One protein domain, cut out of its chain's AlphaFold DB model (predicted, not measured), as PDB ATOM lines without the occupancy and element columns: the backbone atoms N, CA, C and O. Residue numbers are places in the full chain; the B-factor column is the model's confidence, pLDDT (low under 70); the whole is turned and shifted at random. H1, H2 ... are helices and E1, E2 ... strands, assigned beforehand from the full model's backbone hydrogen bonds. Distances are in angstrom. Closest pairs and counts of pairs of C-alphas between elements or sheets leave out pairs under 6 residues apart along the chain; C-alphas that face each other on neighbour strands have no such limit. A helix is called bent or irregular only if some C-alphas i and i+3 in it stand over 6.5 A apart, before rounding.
ATOM      1  N   LYS A   3      91.108 -27.967 350.737       85.44
ATOM      2  CA  LYS A   3      90.685 -27.895 352.142       85.44
ATOM      3  C   LYS A   3      89.345 -27.161 352.247       85.44
ATOM      4  O   LYS A   3      89.184 -26.092 351.657       85.44
ATOM      5  N   ILE A   4      88.400 -27.743 352.977       89.44
ATOM      6  CA  ILE A   4      87.055 -27.203 353.206       89.44
ATOM      7  C   ILE A   4      86.724 -27.043 354.688       89.44
ATOM      8  O   ILE A   4      85.812 -26.301 355.002       89.44
ATOM      9  N   VAL A   5      87.451 -27.646 355.625       83.75
ATOM     10  CA  VAL A   5      87.312 -27.314 357.055       83.75
ATOM     11  C   VAL A   5      88.698 -27.268 357.690       83.75
ATOM     12  O   VAL A   5      89.562 -28.080 357.352       83.75
ATOM     13  N   GLU A   6      88.921 -26.298 358.578       78.75
ATOM     14  CA  GLU A   6      90.120 -26.212 359.415       78.75
ATOM     15  C   GLU A   6      89.754 -26.498 360.874       78.75
ATOM     16  O   GLU A   6      88.843 -25.868 361.413       78.75
ATOM     17  N   GLY A   7      90.490 -27.395 361.524       56.56
ATOM     18  CA  GLY A   7      90.579 -27.502 362.972       56.56
ATOM     19  C   GLY A   7      91.480 -26.381 363.474       56.56
ATOM     20  O   GLY A   7      92.693 -26.501 363.486       56.56
ATOM     21  N   THR A   8      90.873 -25.245 363.807       55.72
ATOM     22  CA  THR A   8      91.484 -24.082 364.483       55.72
ATOM     23  C   THR A   8      92.826 -23.557 363.920       55.72
ATOM     24  O   THR A   8      93.898 -23.987 364.330       55.72
ATOM     25  N   GLY A   9      92.785 -22.501 363.086       40.03
ATOM     26  CA  GLY A   9      93.947 -21.622 362.836       40.03
ATOM     27  C   GLY A   9      94.087 -21.061 361.412       40.03
ATOM     28  O   GLY A   9      94.649 -21.716 360.548       40.03
ATOM     29  N   ALA A  10      93.628 -19.817 361.234       44.09
ATOM     30  CA  ALA A  10      93.711 -18.907 360.081       44.09
ATOM     31  C   ALA A  10      94.744 -19.167 358.954       44.09
ATOM     32  O   ALA A  10      95.952 -19.164 359.183       44.09
ATOM     33  N   GLY A  11      94.278 -19.110 357.696       34.19
ATOM     34  CA  GLY A  11      95.144 -18.803 356.548       34.19
ATOM     35  C   GLY A  11      94.464 -18.863 355.178       34.19
ATOM     36  O   GLY A  11      94.444 -19.900 354.528       34.19
ATOM     37  N   ASN A  12      93.952 -17.725 354.701       41.41
ATOM     38  CA  ASN A  12      93.374 -17.572 353.364       41.41
ATOM     39  C   ASN A  12      94.497 -17.514 352.303       41.41
ATOM     40  O   ASN A  12      95.319 -16.598 352.331       41.41
ATOM     41  N   GLY A  13      94.549 -18.479 351.380       34.78
ATOM     42  CA  GLY A  13      95.569 -18.561 350.328       34.78
ATOM     43  C   GLY A  13      94.984 -18.329 348.936       34.78
ATOM     44  O   GLY A  13      94.473 -19.261 348.315       34.78
ATOM     45  N   ALA A  14      95.075 -17.094 348.440       40.22
ATOM     46  CA  ALA A  14      94.767 -16.735 347.058       40.22
ATOM     47  C   ALA A  14      95.889 -17.219 346.117       40.22
ATOM     48  O   ALA A  14      97.043 -16.825 346.268       40.22
ATOM     49  N   GLY A  15      95.553 -18.072 345.144       38.81
ATOM     50  CA  GLY A  15      96.463 -18.520 344.086       38.81
ATOM     51  C   GLY A  15      96.117 -17.862 342.752       38.81
ATOM     52  O   GLY A  15      95.025 -18.075 342.229       38.81
ATOM     53  N   ALA A  16      97.042 -17.062 342.218       42.09
ATOM     54  CA  ALA A  16      96.960 -16.453 340.891       42.09
ATOM     55  C   ALA A  16      97.051 -17.515 339.776       42.09
ATOM     56  O   ALA A  16      97.788 -18.492 339.898       42.09
ATOM     57  N   SER A  17      96.304 -17.330 338.682       50.91
ATOM     58  CA  SER A  17      96.235 -18.278 337.564       50.91
ATOM     59  C   SER A  17      97.310 -18.010 336.500       50.91
ATOM     60  O   SER A  17      97.191 -17.053 335.733       50.91
ATOM     61  N   ALA A  18      98.309 -18.890 336.409       54.75
ATOM     62  CA  ALA A  18      99.131 -19.081 335.211       54.75
ATOM     63  C   ALA A  18      98.477 -20.134 334.290       54.75
ATOM     64  O   ALA A  18      97.758 -21.019 334.762       54.75
ATOM     65  N   GLY A  19      98.669 -20.016 332.972       53.78
ATOM     66  CA  GLY A  19      98.036 -20.888 331.974       53.78
ATOM     67  C   GLY A  19      98.427 -22.363 332.131       53.78
ATOM     68  O   GLY A  19      99.600 -22.685 332.287       53.78
ATOM     69  N   VAL A  20      97.436 -23.260 332.077       59.97
ATOM     70  CA  VAL A  20      97.608 -24.705 332.306       59.97
ATOM     71  C   VAL A  20      97.752 -25.442 330.975       59.97
ATOM     72  O   VAL A  20      96.922 -25.296 330.077       59.97
ATOM     73  N   THR A  21      98.790 -26.263 330.843       67.75
ATOM     74  CA  THR A  21      98.973 -27.165 329.696       67.75
ATOM     75  C   THR A  21      98.095 -28.419 329.827       67.75
ATOM     76  O   THR A  21      97.667 -28.792 330.916       67.75
ATOM     77  N   ARG A  22      97.876 -29.155 328.725       62.28
ATOM     78  CA  ARG A  22      97.085 -30.411 328.710       62.28
ATOM     79  C   ARG A  22      97.568 -31.514 329.669       62.28
ATOM     80  O   ARG A  22      96.851 -32.493 329.831       62.28
ATOM     81  N   ARG A  23      98.770 -31.402 330.246       71.38
ATOM     82  CA  ARG A  23      99.357 -32.406 331.150       71.38
ATOM     83  C   ARG A  23      99.307 -32.015 332.631       71.38
ATOM     84  O   ARG A  23     100.024 -32.611 333.422       71.38
ATOM     85  N   GLY A  24      98.513 -31.007 332.995       75.69
ATOM     86  CA  GLY A  24      98.442 -30.544 334.385       75.69
ATOM     87  C   GLY A  24      99.716 -29.831 334.845       75.69
ATOM     88  O   GLY A  24      99.956 -29.724 336.042       75.69
ATOM     89  N   LEU A  25     100.529 -29.346 333.900       84.50
ATOM     90  CA  LEU A  25     101.720 -28.544 334.170       84.50
ATOM     91  C   LEU A  25     101.485 -27.094 333.753       84.50
ATOM     92  O   LEU A  25     100.764 -26.854 332.777       84.50
ATOM     93  N   ASP A  26     102.094 -26.141 334.444       80.94
ATOM     94  CA  ASP A  26     102.142 -24.753 333.997       80.94
ATOM     95  C   ASP A  26     103.207 -24.569 332.905       80.94
ATOM     96  O   ASP A  26     103.838 -25.519 332.430       80.94
ATOM     97  N   GLN A  27     103.362 -23.326 332.459       83.50
ATOM     98  CA  GLN A  27     104.348 -22.937 331.452       83.50
ATOM     99  C   GLN A  27     105.803 -23.201 331.878       83.50
ATOM    100  O   GLN A  27     106.661 -23.341 331.009       83.50
ATOM    101  N   ASP A  28     106.061 -23.309 333.182       84.50
ATOM    102  CA  ASP A  28     107.380 -23.554 333.765       84.50
ATOM    103  C   ASP A  28     107.618 -25.055 334.027       84.50
ATOM    104  O   ASP A  28     108.684 -25.462 334.491       84.50
ATOM    105  N   GLY A  29     106.642 -25.905 333.685       82.62
ATOM    106  CA  GLY A  29     106.709 -27.352 333.871       82.62
ATOM    107  C   GLY A  29     106.394 -27.810 335.296       82.62
ATOM    108  O   GLY A  29     106.625 -28.978 335.610       82.62
ATOM    109  N   LEU A  30     105.864 -26.931 336.151       82.19
ATOM    110  CA  LEU A  30     105.462 -27.262 337.516       82.19
ATOM    111  C   LEU A  30     104.043 -27.831 337.536       82.19
ATOM    112  O   LEU A  30     103.187 -27.431 336.750       82.19
ATOM    113  N   ILE A  31     103.779 -28.763 338.456       79.88
ATOM    114  CA  ILE A  31     102.446 -29.356 338.622       79.88
ATOM    115  C   ILE A  31     101.466 -28.280 339.089       79.88
ATOM    116  O   ILE A  31     101.637 -27.666 340.144       79.88
ATOM    117  N   VAL A  32     100.396 -28.092 338.321       81.94
ATOM    118  CA  VAL A  32      99.331 -27.153 338.650       81.94
ATOM    119  C   VAL A  32      98.363 -27.799 339.619       81.94
ATOM    120  O   VAL A  32      97.911 -28.930 339.444       81.94
ATOM    121  N   ARG A  33      97.939 -27.018 340.613       82.50
ATOM    122  CA  ARG A  33      96.813 -27.397 341.459       82.50
ATOM    123  C   ARG A  33      95.524 -27.458 340.633       82.50
ATOM    124  O   ARG A  33      94.898 -26.438 340.335       82.50
ATOM    125  N   GLU A  34      95.102 -28.670 340.285       84.44
ATOM    126  CA  GLU A  34      93.887 -28.871 339.487       84.44
ATOM    127  C   GLU A  34      92.626 -28.416 340.231       84.44
ATOM    128  O   GLU A  34      91.761 -27.778 339.631       84.44
ATOM    129  N   GLY A  35      92.541 -28.690 341.537       87.31
ATOM    130  CA  GLY A  35      91.361 -28.404 342.356       87.31
ATOM    131  C   GLY A  35      91.418 -27.077 343.124       87.31
ATOM    132  O   GLY A  35      92.418 -26.784 343.782       87.31
ATOM    133  N   ALA A  36      90.330 -26.307 343.108       90.06
ATOM    134  CA  ALA A  36      90.151 -25.087 343.898       90.06
ATOM    135  C   ALA A  36      88.665 -24.836 344.206       90.06
ATOM    136  O   ALA A  36      87.804 -25.183 343.403       90.06
ATOM    137  N   LEU A  37      88.353 -24.169 345.327       90.12
ATOM    138  CA  LEU A  37      86.958 -23.821 345.656       90.12
ATOM    139  C   LEU A  37      86.341 -22.879 344.621       90.12
ATOM    140  O   LEU A  37      85.172 -23.013 344.290       90.12
ATOM    141  N   SER A  38      87.146 -21.992 344.035       92.19
ATOM    142  CA  SER A  38      86.719 -21.107 342.947       92.19
ATOM    143  C   SER A  38      86.359 -21.837 341.648       92.19
ATOM    144  O   SER A  38      85.822 -21.211 340.739       92.19
ATOM    145  N   LYS A  39      86.683 -23.130 341.532       94.44
ATOM    146  CA  LYS A  39      86.335 -23.979 340.385       94.44
ATOM    147  C   LYS A  39      85.106 -24.851 340.648       94.44
ATOM    148  O   LYS A  39      84.676 -25.541 339.731       94.44
ATOM    149  N   VAL A  40      84.557 -24.850 341.865       97.06
ATOM    150  CA  VAL A  40      83.340 -25.606 342.181       97.06
ATOM    151  C   VAL A  40      82.187 -25.035 341.348       97.06
ATOM    152  O   VAL A  40      81.928 -23.833 341.448       97.06
ATOM    153  N   PRO A  41      81.499 -25.847 340.520       96.69
ATOM    154  CA  PRO A  41      80.354 -25.367 339.759       96.69
ATOM    155  C   PRO A  41      79.237 -24.903 340.698       96.69
ATOM    156  O   PRO A  41      79.045 -25.473 341.775       96.69
ATOM    157  N   THR A  42      78.488 -23.882 340.288       97.19
ATOM    158  CA  THR A  42      77.464 -23.233 341.126       97.19
ATOM    159  C   THR A  42      76.410 -24.225 341.624       97.19
ATOM    160  O   THR A  42      75.944 -24.120 342.755       97.19
ATOM    161  N   GLU A  43      76.085 -25.232 340.816       97.81
ATOM    162  CA  GLU A  43      75.148 -26.312 341.123       97.81
ATOM    163  C   GLU A  43      75.583 -27.153 342.331       97.81
ATOM    164  O   GLU A  43      74.735 -27.653 343.066       97.81
ATOM    165  N   PHE A  44      76.893 -27.277 342.573       98.31
ATOM    166  CA  PHE A  44      77.453 -28.026 343.701       98.31
ATOM    167  C   PHE A  44      77.737 -27.151 344.927       98.31
ATOM    168  O   PHE A  44      78.041 -27.689 345.991       98.31
ATOM    169  N   ALA A  45      77.620 -25.821 344.832       97.62
ATOM    170  CA  ALA A  45      77.879 -24.938 345.969       97.62
ATOM    171  C   ALA A  45      77.006 -25.274 347.203       97.62
ATOM    172  O   ALA A  45      77.571 -25.404 348.288       97.62
ATOM    173  N   PRO A  46      75.683 -25.527 347.080       98.25
ATOM    174  CA  PRO A  46      74.863 -25.931 348.226       98.25
ATOM    175  C   PRO A  46      75.301 -27.255 348.864       98.25
ATOM    176  O   PRO A  46      75.216 -27.401 350.082       98.25
ATOM    177  N   VAL A  47      75.794 -28.198 348.053       98.44
ATOM    178  CA  VAL A  47      76.302 -29.498 348.517       98.44
ATOM    179  C   VAL A  47      77.560 -29.297 349.360       98.44
ATOM    180  O   VAL A  47      77.662 -29.821 350.466       98.44
ATOM    181  N   VAL A  48      78.509 -28.496 348.861       98.19
ATOM    182  CA  VAL A  48      79.774 -28.213 349.557       98.19
ATOM    183  C   VAL A  48      79.531 -27.459 350.865       98.19
ATOM    184  O   VAL A  48      80.154 -27.783 351.877       98.19
ATOM    185  N   GLU A  49      78.606 -26.499 350.883       98.19
ATOM    186  CA  GLU A  49      78.238 -25.785 352.109       98.19
ATOM    187  C   GLU A  49      77.562 -26.703 353.137       98.19
ATOM    188  O   GLU A  49      77.900 -26.660 354.321       98.19
ATOM    189  N   ALA A  50      76.658 -27.587 352.701       98.50
ATOM    190  CA  ALA A  50      76.035 -28.564 353.590       98.50
ATOM    191  C   ALA A  50      77.053 -29.562 354.153       98.50
ATOM    192  O   ALA A  50      77.037 -29.824 355.353       98.50
ATOM    193  N   ALA A  51      77.984 -30.048 353.328       98.50
ATOM    194  CA  ALA A  51      79.067 -30.913 353.781       98.50
ATOM    195  C   ALA A  51      79.946 -30.204 354.824       98.50
ATOM    196  O   ALA A  51      80.196 -30.757 355.890       98.50
ATOM    197  N   ARG A  52      80.357 -28.951 354.576       98.06
ATOM    198  CA  ARG A  52      81.120 -28.141 355.546       98.06
ATOM    199  C   ARG A  52      80.398 -28.022 356.887       98.06
ATOM    200  O   ARG A  52      81.013 -28.247 357.929       98.06
ATOM    201  N   ALA A  53      79.115 -27.665 356.858       98.12
ATOM    202  CA  ALA A  53      78.312 -27.493 358.063       98.12
ATOM    203  C   ALA A  53      78.107 -28.818 358.815       98.12
ATOM    204  O   ALA A  53      78.299 -28.864 360.029       98.12
ATOM    205  N   GLY A  54      77.777 -29.897 358.098       98.38
ATOM    206  CA  GLY A  54      77.573 -31.227 358.670       98.38
ATOM    207  C   GLY A  54      78.843 -31.804 359.291       98.38
ATOM    208  O   GLY A  54      78.808 -32.277 360.424       98.38
ATOM    209  N   ILE A  55      79.991 -31.670 358.617       98.44
ATOM    210  CA  ILE A  55      81.298 -32.082 359.153       98.44
ATOM    211  C   ILE A  55      81.603 -31.333 360.455       98.44
ATOM    212  O   ILE A  55      81.978 -31.947 361.454       98.44
ATOM    213  N   ALA A  56      81.431 -30.008 360.462       96.44
ATOM    214  CA  ALA A  56      81.696 -29.196 361.645       96.44
ATOM    215  C   ALA A  56      80.778 -29.572 362.822       96.44
ATOM    216  O   ALA A  56      81.241 -29.604 363.960       96.44
ATOM    217  N   ALA A  57      79.507 -29.881 362.551       97.00
ATOM    218  CA  ALA A  57      78.542 -30.280 363.570       97.00
ATOM    219  C   ALA A  57      78.807 -31.687 364.129       97.00
ATOM    220  O   ALA A  57      78.719 -31.882 365.339       97.00
ATOM    221  N   ALA A  58      79.139 -32.653 363.269       97.50
ATOM    222  CA  ALA A  58      79.346 -34.041 363.671       97.50
ATOM    223  C   ALA A  58      80.679 -34.244 364.406       97.50
ATOM    224  O   ALA A  58      80.722 -34.898 365.447       97.50
ATOM    225  N   PHE A  59      81.772 -33.663 363.904       96.38
ATOM    226  CA  PHE A  59      83.115 -33.938 364.426       96.38
ATOM    227  C   PHE A  59      83.619 -32.844 365.375       96.38
ATOM    228  O   PHE A  59      84.259 -33.149 366.379       96.38
ATOM    229  N   GLY A  60      83.291 -31.574 365.126       94.06
ATOM    230  CA  GLY A  60      83.762 -30.460 365.952       94.06
ATOM    231  C   GLY A  60      85.297 -30.300 365.985       94.06
ATOM    232  O   GLY A  60      86.038 -31.127 365.451       94.06
ATOM    233  N   PRO A  61      85.808 -29.227 366.611       93.56
ATOM    234  CA  PRO A  61      87.238 -28.896 366.583       93.56
ATOM    235  C   PRO A  61      88.118 -29.846 367.412       93.56
ATOM    236  O   PRO A  61      89.304 -29.970 367.132       93.56
ATOM    237  N   GLU A  62      87.546 -30.521 368.415       93.50
ATOM    238  CA  GLU A  62      88.280 -31.438 369.301       93.50
ATOM    239  C   GLU A  62      88.568 -32.799 368.646       93.50
ATOM    240  O   GLU A  62      89.516 -33.478 369.028       93.50
ATOM    241  N   ARG A  63      87.761 -33.221 367.657       94.81
ATOM    242  CA  ARG A  63      87.985 -34.478 366.913       94.81
ATOM    243  C   ARG A  63      88.626 -34.220 365.553       94.81
ATOM    244  O   ARG A  63      89.458 -35.012 365.122       94.81
ATOM    245  N   LEU A  64      88.229 -33.141 364.876       96.31
ATOM    246  CA  LEU A  64      88.632 -32.844 363.503       96.31
ATOM    247  C   LEU A  64      89.893 -31.974 363.454       96.31
ATOM    248  O   LEU A  64      89.892 -30.847 363.947       96.31
ATOM    249  N   ASP A  65      90.922 -32.456 362.759       94.88
ATOM    250  CA  ASP A  65      92.080 -31.644 362.379       94.88
ATOM    251  C   ASP A  65      91.781 -30.841 361.110       94.88
ATOM    252  O   ASP A  65      91.950 -29.623 361.048       94.88
ATOM    253  N   SER A  66      91.307 -31.512 360.064       94.50
ATOM    254  CA  SER A  66      90.993 -30.855 358.802       94.50
ATOM    255  C   SER A  66      90.094 -31.712 357.920       94.50
ATOM    256  O   SER A  66      90.055 -32.932 358.032       94.50
ATOM    257  N   ALA A  67      89.355 -31.068 357.019       96.81
ATOM    258  CA  ALA A  67      88.568 -31.766 356.007       96.81
ATOM    259  C   ALA A  67      88.878 -31.231 354.618       96.81
ATOM    260  O   ALA A  67      89.104 -30.028 354.427       96.81
ATOM    261  N   TYR A  68      88.834 -32.118 353.635       96.12
ATOM    262  CA  TYR A  68      89.178 -31.803 352.267       96.12
ATOM    263  C   TYR A  68      88.199 -32.416 351.278       96.12
ATOM    264  O   TYR A  68      87.769 -33.554 351.413       96.12
ATOM    265  N   LEU A  69      87.932 -31.647 350.232       96.75
ATOM    266  CA  LEU A  69      87.175 -32.032 349.057       96.75
ATOM    267  C   LEU A  69      88.148 -32.418 347.937       96.75
ATOM    268  O   LEU A  69      89.087 -31.673 347.629       96.75
ATOM    269  N   TYR A  70      87.953 -33.566 347.302       94.38
ATOM    270  CA  TYR A  70      88.728 -33.978 346.130       94.38
ATOM    271  C   TYR A  70      87.802 -34.443 344.999       94.38
ATOM    272  O   TYR A  70      86.631 -34.078 344.966       94.38
ATOM    273  N   GLY A  71      88.355 -35.105 343.984       94.88
ATOM    274  CA  GLY A  71      87.558 -35.600 342.865       94.88
ATOM    275  C   GLY A  71      87.190 -34.532 341.830       94.88
ATOM    276  O   GLY A  71      87.951 -33.600 341.546       94.88
ATOM    277  N   SER A  72      86.055 -34.730 341.167       97.12
ATOM    278  CA  SER A  72      85.611 -33.930 340.013       97.12
ATOM    279  C   SER A  72      85.058 -32.549 340.395       97.12
ATOM    280  O   SER A  72      85.262 -31.585 339.654       97.12
ATOM    281  N   ILE A  73      84.430 -32.426 341.569       97.31
ATOM    282  CA  ILE A  73      83.777 -31.196 342.047       97.31
ATOM    283  C   ILE A  73      84.766 -30.030 342.195       97.31
ATOM    284  O   ILE A  73      84.588 -29.019 341.516       97.31
ATOM    285  N   PRO A  74      85.856 -30.128 342.985       95.88
ATOM    286  CA  PRO A  74      86.789 -29.015 343.132       95.88
ATOM    287  C   PRO A  74      87.622 -28.782 341.864       95.88
ATOM    288  O   PRO A  74      88.297 -27.761 341.769       95.88
ATOM    289  N   ARG A  75      87.608 -29.705 340.890       95.00
ATOM    290  CA  ARG A  75      88.250 -29.534 339.573       95.00
ATOM    291  C   ARG A  75      87.366 -28.802 338.561       95.00
ATOM    292  O   ARG A  75      87.865 -28.432 337.503       95.00
ATOM    293  N   GLY A  76      86.089 -28.581 338.875       95.50
ATOM    294  CA  GLY A  76      85.135 -27.958 337.955       95.50
ATOM    295  C   GLY A  76      84.702 -28.865 336.806       95.50
ATOM    296  O   GLY A  76      84.226 -28.375 335.789       95.50
ATOM    297  N   THR A  77      84.884 -30.182 336.946       96.38
ATOM    298  CA  THR A  77      84.525 -31.171 335.916       96.38
ATOM    299  C   THR A  77      83.379 -32.084 336.352       96.38
ATOM    300  O   THR A  77      83.129 -33.097 335.702       96.38
ATOM    301  N   ALA A  78      82.734 -31.777 337.478       97.12
ATOM    302  CA  ALA A  78      81.599 -32.540 337.974       97.12
ATOM    303  C   ALA A  78      80.357 -32.340 337.099       97.12
ATOM    304  O   ALA A  78      80.113 -31.257 336.568       97.12
ATOM    305  N   VAL A  79      79.564 -33.401 336.979       98.12
ATOM    306  CA  VAL A  79      78.311 -33.440 336.229       98.12
ATOM    307  C   VAL A  79      77.180 -33.774 337.209       98.12
ATOM    308  O   VAL A  79      77.246 -34.833 337.843       98.12
ATOM    309  N   PRO A  80      76.152 -32.914 337.346       98.12
ATOM    310  CA  PRO A  80      75.022 -33.171 338.237       98.12
ATOM    311  C   PRO A  80      74.353 -34.527 337.974       98.12
ATOM    312  O   PRO A  80      74.164 -34.922 336.821       98.12
ATOM    313  N   GLY A  81      74.032 -35.248 339.048       97.50
ATOM    314  CA  GLY A  81      73.416 -36.578 339.020       97.50
ATOM    315  C   GLY A  81      74.338 -37.700 338.524       97.50
ATOM    316  O   GLY A  81      73.872 -38.803 338.254       97.50
ATOM    317  N   ARG A  82      75.637 -37.426 338.336       98.12
ATOM    318  CA  ARG A  82      76.635 -38.409 337.869       98.12
ATOM    319  C   ARG A  82      77.934 -38.404 338.657       98.12
ATOM    320  O   ARG A  82      78.646 -39.400 338.630       98.12
ATOM    321  N   SER A  83      78.299 -37.272 339.244       98.06
ATOM    322  CA  SER A  83      79.534 -37.135 340.008       98.06
ATOM    323  C   SER A  83      79.296 -37.391 341.485       98.06
ATOM    324  O   SER A  83      78.309 -36.921 342.041       98.06
ATOM    325  N   ASP A  84      80.232 -38.090 342.110       98.38
ATOM    326  CA  ASP A  84      80.221 -38.328 343.548       98.38
ATOM    327  C   ASP A  84      80.805 -37.119 344.302       98.38
ATOM    328  O   ASP A  84      81.548 -36.296 343.744       98.38
ATOM    329  N   LEU A  85      80.447 -37.001 345.580       98.56
ATOM    330  CA  LEU A  85      81.054 -36.086 346.535       98.56
ATOM    331  C   LEU A  85      82.145 -36.817 347.311       98.56
ATOM    332  O   LEU A  85      81.864 -37.577 348.233       98.56
ATOM    333  N   ASP A  86      83.392 -36.526 346.964       98.31
ATOM    334  CA  ASP A  86      84.564 -37.173 347.542       98.31
ATOM    335  C   ASP A  86      85.200 -36.330 348.661       98.31
ATOM    336  O   ASP A  86      85.732 -35.235 348.416       98.31
ATOM    337  N   LEU A  87      85.177 -36.846 349.890       98.38
ATOM    338  CA  LEU A  87      85.643 -36.166 351.098       98.38
ATOM    339  C   LEU A  87      86.698 -36.987 351.842       98.38
ATOM    340  O   LEU A  87      86.588 -38.202 351.981       98.38
ATOM    341  N   LEU A  88      87.708 -36.300 352.373       97.62
ATOM    342  CA  LEU A  88      88.661 -36.859 353.331       97.62
ATOM    343  C   LEU A  88      88.644 -36.008 354.593       97.62
ATOM    344  O   LEU A  88      88.866 -34.796 354.534       97.62
ATOM    345  N   LEU A  89      88.407 -36.652 355.729       97.75
ATOM    346  CA  LEU A  89      88.468 -36.060 357.057       97.75
ATOM    347  C   LEU A  89      89.705 -36.603 357.779       97.75
ATOM    348  O   LEU A  89      89.843 -37.809 357.990       97.75
ATOM    349  N   ALA A  90      90.595 -35.686 358.148       96.75
ATOM    350  CA  ALA A  90      91.729 -35.937 359.018       96.75
ATOM    351  C   ALA A  90      91.302 -35.665 360.465       96.75
ATOM    352  O   ALA A  90      90.876 -34.556 360.797       96.75
ATOM    353  N   LEU A  91      91.388 -36.684 361.315       97.00
ATOM    354  CA  LEU A  91      91.074 -36.599 362.736       97.00
ATOM    355  C   LEU A  91      92.354 -36.451 363.568       97.00
ATOM    356  O   LEU A  91      93.422 -36.928 363.178       97.00
ATOM    357  N   HIS A  92      92.235 -35.846 364.751       95.06
ATOM    358  CA  HIS A  92      93.343 -35.762 365.715       95.06
ATOM    359  C   HIS A  92      93.760 -37.135 366.251       95.06
ATOM    360  O   HIS A  92      94.907 -37.347 366.638       95.06
ATOM    361  N   HIS A  93      92.819 -38.079 366.293       95.06
ATOM    362  CA  HIS A  93      93.011 -39.417 366.838       95.06
ATOM    363  C   HIS A  93      92.431 -40.478 365.910       95.06
ATOM    364  O   HIS A  93      91.558 -40.194 365.089       95.06
ATOM    365  N   ARG A  94      92.906 -41.720 366.068       95.56
ATOM    366  CA  ARG A  94      92.464 -42.868 365.267       95.56
ATOM    367  C   ARG A  94      90.930 -42.963 365.228       95.56
ATOM    368  O   ARG A  94      90.328 -43.026 366.303       95.56
ATOM    369  N   PRO A  95      90.305 -43.066 364.035       96.69
ATOM    370  CA  PRO A  95      88.854 -43.145 363.923       96.69
ATOM    371  C   PRO A  95      88.269 -44.332 364.694       96.69
ATOM    372  O   PRO A  95      88.636 -45.493 364.470       96.69
ATOM    373  N   THR A  96      87.321 -44.037 365.573       97.56
ATOM    374  CA  THR A  96      86.543 -45.007 366.345       97.56
ATOM    375  C   THR A  96      85.337 -45.523 365.550       97.56
ATOM    376  O   THR A  96      85.025 -45.048 364.459       97.56
ATOM    377  N   ALA A  97      84.618 -46.506 366.101       98.06
ATOM    378  CA  ALA A  97      83.352 -46.957 365.522       98.06
ATOM    379  C   ALA A  97      82.275 -45.854 365.528       98.06
ATOM    380  O   ALA A  97      81.464 -45.798 364.608       98.06
ATOM    381  N   ALA A  98      82.291 -44.967 366.529       97.75
ATOM    382  CA  ALA A  98      81.378 -43.830 366.588       97.75
ATOM    383  C   ALA A  98      81.692 -42.810 365.484       97.75
ATOM    384  O   ALA A  98      80.779 -42.387 364.789       97.75
ATOM    385  N   ASP A  99      82.975 -42.505 365.239       98.12
ATOM    386  CA  ASP A  99      83.384 -41.626 364.130       98.12
ATOM    387  C   ASP A  99      82.903 -42.152 362.773       98.12
ATOM    388  O   ASP A  99      82.433 -41.386 361.937       98.12
ATOM    389  N   ARG A 100      82.992 -43.471 362.564       98.38
ATOM    390  CA  ARG A 100      82.510 -44.121 361.337       98.38
ATOM    391  C   ARG A 100      80.993 -44.037 361.215       98.38
ATOM    392  O   ARG A 100      80.505 -43.663 360.161       98.38
ATOM    393  N   SER A 101      80.267 -44.292 362.303       98.62
ATOM    394  CA  SER A 101      78.808 -44.154 362.323       98.62
ATOM    395  C   SER A 101      78.349 -42.716 362.059       98.62
ATOM    396  O   SER A 101      77.339 -42.524 361.388       98.62
ATOM    397  N   ASP A 102      79.064 -41.715 362.581       98.56
ATOM    398  CA  ASP A 102      78.769 -40.300 362.331       98.56
ATOM    399  C   ASP A 102      79.024 -39.936 360.858       98.56
ATOM    400  O   ASP A 102      78.229 -39.214 360.251       98.56
ATOM    401  N   ALA A 103      80.100 -40.461 360.257       98.56
ATOM    402  CA  ALA A 103      80.369 -40.287 358.830       98.56
ATOM    403  C   ALA A 103      79.303 -40.958 357.953       98.56
ATOM    404  O   ALA A 103      78.780 -40.297 357.058       98.56
ATOM    405  N   ASP A 104      78.928 -42.205 358.246       98.75
ATOM    406  CA  ASP A 104      77.890 -42.933 357.506       98.75
ATOM    407  C   ASP A 104      76.548 -42.179 357.551       98.75
ATOM    408  O   ASP A 104      75.856 -42.045 356.538       98.75
ATOM    409  N   ALA A 105      76.190 -41.632 358.719       98.75
ATOM    410  CA  ALA A 105      74.985 -40.822 358.882       98.75
ATOM    411  C   ALA A 105      75.038 -39.535 358.044       98.75
ATOM    412  O   ALA A 105      74.056 -39.192 357.382       98.75
ATOM    413  N   LEU A 106      76.184 -38.846 358.030       98.75
ATOM    414  CA  LEU A 106      76.372 -37.643 357.220       98.75
ATOM    415  C   LEU A 106      76.343 -37.950 355.713       98.75
ATOM    416  O   LEU A 106      75.745 -37.188 354.953       98.75
ATOM    417  N   GLN A 107      76.944 -39.058 355.270       98.69
ATOM    418  CA  GLN A 107      76.873 -39.503 353.873       98.69
ATOM    419  C   GLN A 107      75.420 -39.734 353.454       98.69
ATOM    420  O   GLN A 107      74.972 -39.165 352.461       98.69
ATOM    421  N   ALA A 108      74.663 -40.481 354.262       98.75
ATOM    422  CA  ALA A 108      73.256 -40.756 353.996       98.75
ATOM    423  C   ALA A 108      72.394 -39.480 353.967       98.75
ATOM    424  O   ALA A 108      71.494 -39.368 353.134       98.75
ATOM    425  N   GLU A 109      72.661 -38.507 354.846       98.62
ATOM    426  CA  GLU A 109      71.973 -37.210 354.822       98.62
ATOM    427  C   GLU A 109      72.243 -36.454 353.514       98.62
ATOM    428  O   GLU A 109      71.310 -35.944 352.888       98.62
ATOM    429  N   LEU A 110      73.509 -36.382 353.091       98.62
ATOM    430  CA  LEU A 110      73.906 -35.676 351.873       98.62
ATOM    431  C   LEU A 110      73.298 -36.330 350.626       98.62
ATOM    432  O   LEU A 110      72.731 -35.616 349.797       98.62
ATOM    433  N   ASP A 111      73.334 -37.660 350.541       98.62
ATOM    434  CA  ASP A 111      72.733 -38.425 349.442       98.62
ATOM    435  C   ASP A 111      71.216 -38.235 349.365       98.62
ATOM    436  O   ASP A 111      70.655 -38.062 348.285       98.62
ATOM    437  N   ALA A 112      70.534 -38.214 350.513       98.50
ATOM    438  CA  ALA A 112      69.092 -37.999 350.550       98.50
ATOM    439  C   ALA A 112      68.695 -36.564 350.166       98.50
ATOM    440  O   ALA A 112      67.587 -36.333 349.676       98.50
ATOM    441  N   ARG A 113      69.569 -35.587 350.427       98.44
ATOM    442  CA  ARG A 113      69.257 -34.161 350.291       98.44
ATOM    443  C   ARG A 113      69.612 -33.580 348.924       98.44
ATOM    444  O   ARG A 113      68.997 -32.586 348.532       98.44
ATOM    445  N   PHE A 114      70.591 -34.143 348.220       98.38
ATOM    446  CA  PHE A 114      71.159 -33.526 347.023       98.38
ATOM    447  C   PHE A 114      71.180 -34.475 345.823       98.38
ATOM    448  O   PHE A 114      72.077 -35.294 345.670       98.38
ATOM    449  N   GLU A 115      70.249 -34.276 344.890       98.06
ATOM    450  CA  GLU A 115      70.216 -34.997 343.606       98.06
ATOM    451  C   GLU A 115      71.405 -34.672 342.679       98.06
ATOM    452  O   GLU A 115      71.627 -35.338 341.669       98.06
ATOM    453  N   GLN A 116      72.178 -33.626 342.994       98.12
ATOM    454  CA  GLN A 116      73.360 -33.237 342.231       98.12
ATOM    455  C   GLN A 116      74.485 -34.270 342.331       98.12
ATOM    456  O   GLN A 116      75.314 -34.326 341.421       98.12
ATOM    457  N   ILE A 117      74.525 -35.063 343.403       98.50
ATOM    458  CA  ILE A 117      75.556 -36.078 343.626       98.50
ATOM    459  C   ILE A 117      75.012 -37.480 343.356       98.50
ATOM    460  O   ILE A 117      73.824 -37.740 343.514       98.50
ATOM    461  N   ASN A 118      75.891 -38.385 342.935       98.19
ATOM    462  CA  ASN A 118      75.588 -39.809 342.747       98.19
ATOM    463  C   ASN A 118      76.099 -40.680 343.920       98.19
ATOM    464  O   ASN A 118      76.183 -41.903 343.824       98.19
ATOM    465  N   GLY A 119      76.426 -40.040 345.039       98.31
ATOM    466  CA  GLY A 119      76.958 -40.685 346.230       98.31
ATOM    467  C   GLY A 119      77.884 -39.749 346.995       98.31
ATOM    468  O   GLY A 119      78.661 -39.005 346.391       98.31
ATOM    469  N   ALA A 120      77.833 -39.798 348.320       98.50
ATOM    470  CA  ALA A 120      78.791 -39.155 349.202       98.50
ATOM    471  C   ALA A 120      79.783 -40.194 349.738       98.50
ATOM    472  O   ALA A 120      79.402 -41.196 350.342       98.50
ATOM    473  N   GLY A 121      81.077 -39.943 349.553       98.25
ATOM    474  CA  GLY A 121      82.175 -40.750 350.076       98.25
ATOM    475  C   GLY A 121      82.955 -39.984 351.139       98.25
ATOM    476  O   GLY A 121      83.521 -38.937 350.832       98.25
ATOM    477  N   ILE A 122      83.017 -40.498 352.370       98.44
ATOM    478  CA  ILE A 122      83.866 -39.949 353.436       98.44
ATOM    479  C   ILE A 122      84.961 -40.953 353.797       98.44
ATOM    480  O   ILE A 122      84.701 -42.018 354.352       98.44
ATOM    481  N   LEU A 123      86.210 -40.578 353.528       97.25
ATOM    482  CA  LEU A 123      87.389 -41.254 354.058       97.25
ATOM    483  C   LEU A 123      87.760 -40.666 355.425       97.25
ATOM    484  O   LEU A 123      87.831 -39.446 355.579       97.25
ATOM    485  N   LEU A 124      88.032 -41.538 356.400       96.88
ATOM    486  CA  LEU A 124      88.427 -41.168 357.761       96.88
ATOM    487  C   LEU A 124      89.805 -41.727 358.097       96.88
ATOM    488  O   LEU A 124      89.981 -42.947 358.149       96.88
ATOM    489  N   PHE A 125      90.739 -40.837 358.417       95.62
ATOM    490  CA  PHE A 125      92.082 -41.189 358.873       95.62
ATOM    491  C   PHE A 125      92.533 -40.249 359.987       95.62
ATOM    492  O   PHE A 125      92.109 -39.098 360.038       95.62
ATOM    493  N   ASP A 126      93.404 -40.724 360.873       93.56
ATOM    494  CA  ASP A 126      94.125 -39.848 361.797       93.56
ATOM    495  C   ASP A 126      95.367 -39.232 361.147       93.56
ATOM    496  O   ASP A 126      95.937 -39.793 360.208       93.56
ATOM    497  N   ALA A 127      95.783 -38.071 361.658       88.00
ATOM    498  CA  ALA A 127      96.952 -37.351 361.156       88.00
ATOM    499  C   ALA A 127      98.235 -38.202 361.182       88.00
ATOM    500  O   ALA A 127      99.001 -38.163 360.220       88.00
ATOM    501  N   ASP A 128      98.443 -39.011 362.225       88.31
ATOM    502  CA  ASP A 128      99.625 -39.876 362.335       88.31
ATOM    503  C   ASP A 128      99.671 -40.909 361.203       88.31
ATOM    504  O   ASP A 128     100.724 -41.133 360.605       88.31
ATOM    505  N   THR A 129      98.527 -41.508 360.865       89.88
ATOM    506  CA  THR A 129      98.406 -42.448 359.746       89.88
ATOM    507  C   THR A 129      98.690 -41.757 358.411       89.88
ATOM    508  O   THR A 129      99.528 -42.241 357.650       89.88
ATOM    509  N   LEU A 130      98.070 -40.596 358.154       87.50
ATOM    510  CA  LEU A 130      98.258 -39.818 356.917       87.50
ATOM    511  C   LEU A 130      99.706 -39.347 356.706       87.50
ATOM    512  O   LEU A 130     100.128 -39.144 355.570       87.50
ATOM    513  N   LEU A 131     100.449 -39.134 357.791       86.44
ATOM    514  CA  LEU A 131     101.842 -38.681 357.771       86.44
ATOM    515  C   LEU A 131     102.849 -39.827 357.933       86.44
ATOM    516  O   LEU A 131     104.057 -39.580 357.996       86.44
ATOM    517  N   SER A 132     102.380 -41.071 358.019       84.81
ATOM    518  CA  SER A 132     103.248 -42.221 358.240       84.81
ATOM    519  C   SER A 132     104.066 -42.579 356.996       84.81
ATOM    520  O   SER A 132     103.657 -42.385 355.853       84.81
TER     521      SER A 132
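AT A GLANCE: This is residues 3 to 132 of the 140 residues of the protein "Putative nucleotidyltransferase" of Kitasatospora kifunensis (UniProt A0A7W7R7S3). A twisted sheet of four strands has two long helices, H1 and H2, side by side over one face; the short H3 sits over the other face, near the end of E4. A long loop, residues 7 to 41, swings out from the sheet and back, and its residues 9 to 14 stand free. The printed part has 130 residues with E1, H1, E2, E3, H2, E4, H3 along the chain; the sheet, order E1, E2, E3, E4, is mixed, and the class is mixed, helices and strands. It is compact, radius of gyration of the C-alphas 15.6 A, spanning 47 by 35 by 24 A.

IN THESE COORDINATES: E1, residues 3 to 6, begins at C-alpha 3 (90.685, -27.895, 352.142). H1, residues 42 to 63, is 30.0 A long and irregular, C-alphas 58 and 61 being 9.9 A apart, with a kink of 54 degrees near residue 57. E2 is residues 64 to 70, 17.4 A; E3 83 to 91, 25.5 A; H2 97 to 113, 24.4 A; E4 117 to 126, 26.3 A. H3, residues 127 to 130, ends at C-alpha 130 (98.258, -39.818, 356.917).

HOW THE PARTS SIT: E1 and E2 are antiparallel (N 4 to O 67, 2.8 A), as is the hairpin E2 and E3 (N 68 to O 88, 2.8 A). E3 and E4 are parallel (N 87 to O 121, 2.8 A); with H2 they form a strand-helix-strand unit, two parallel neighbour strands joined through a helix, its crossover right-handed. H1 and H2 are on the same face, making two layers, helices on one face of a sheet; they touch, closest C-alphas Ala 58 and Asp 102, 6.4 A, at a shallow tilt of 20 degrees, opposite ways. H3 is on the opposite face, its height over the sheet 8.9 A. Every O i to N i+4 pair is within hydrogen-bond range in H2, 13 of 18 in H1; H3 is too short for one.

THE WHOLE: The C-alphas of Gln 27 and Ala 98, the two farthest apart, are 46.9 A apart. The printed part has no cut. The links E1 to H1 and E2 to E3 are long. Mean pLDDT of the printed part is 88.7; residues 7 to 22 are under 70.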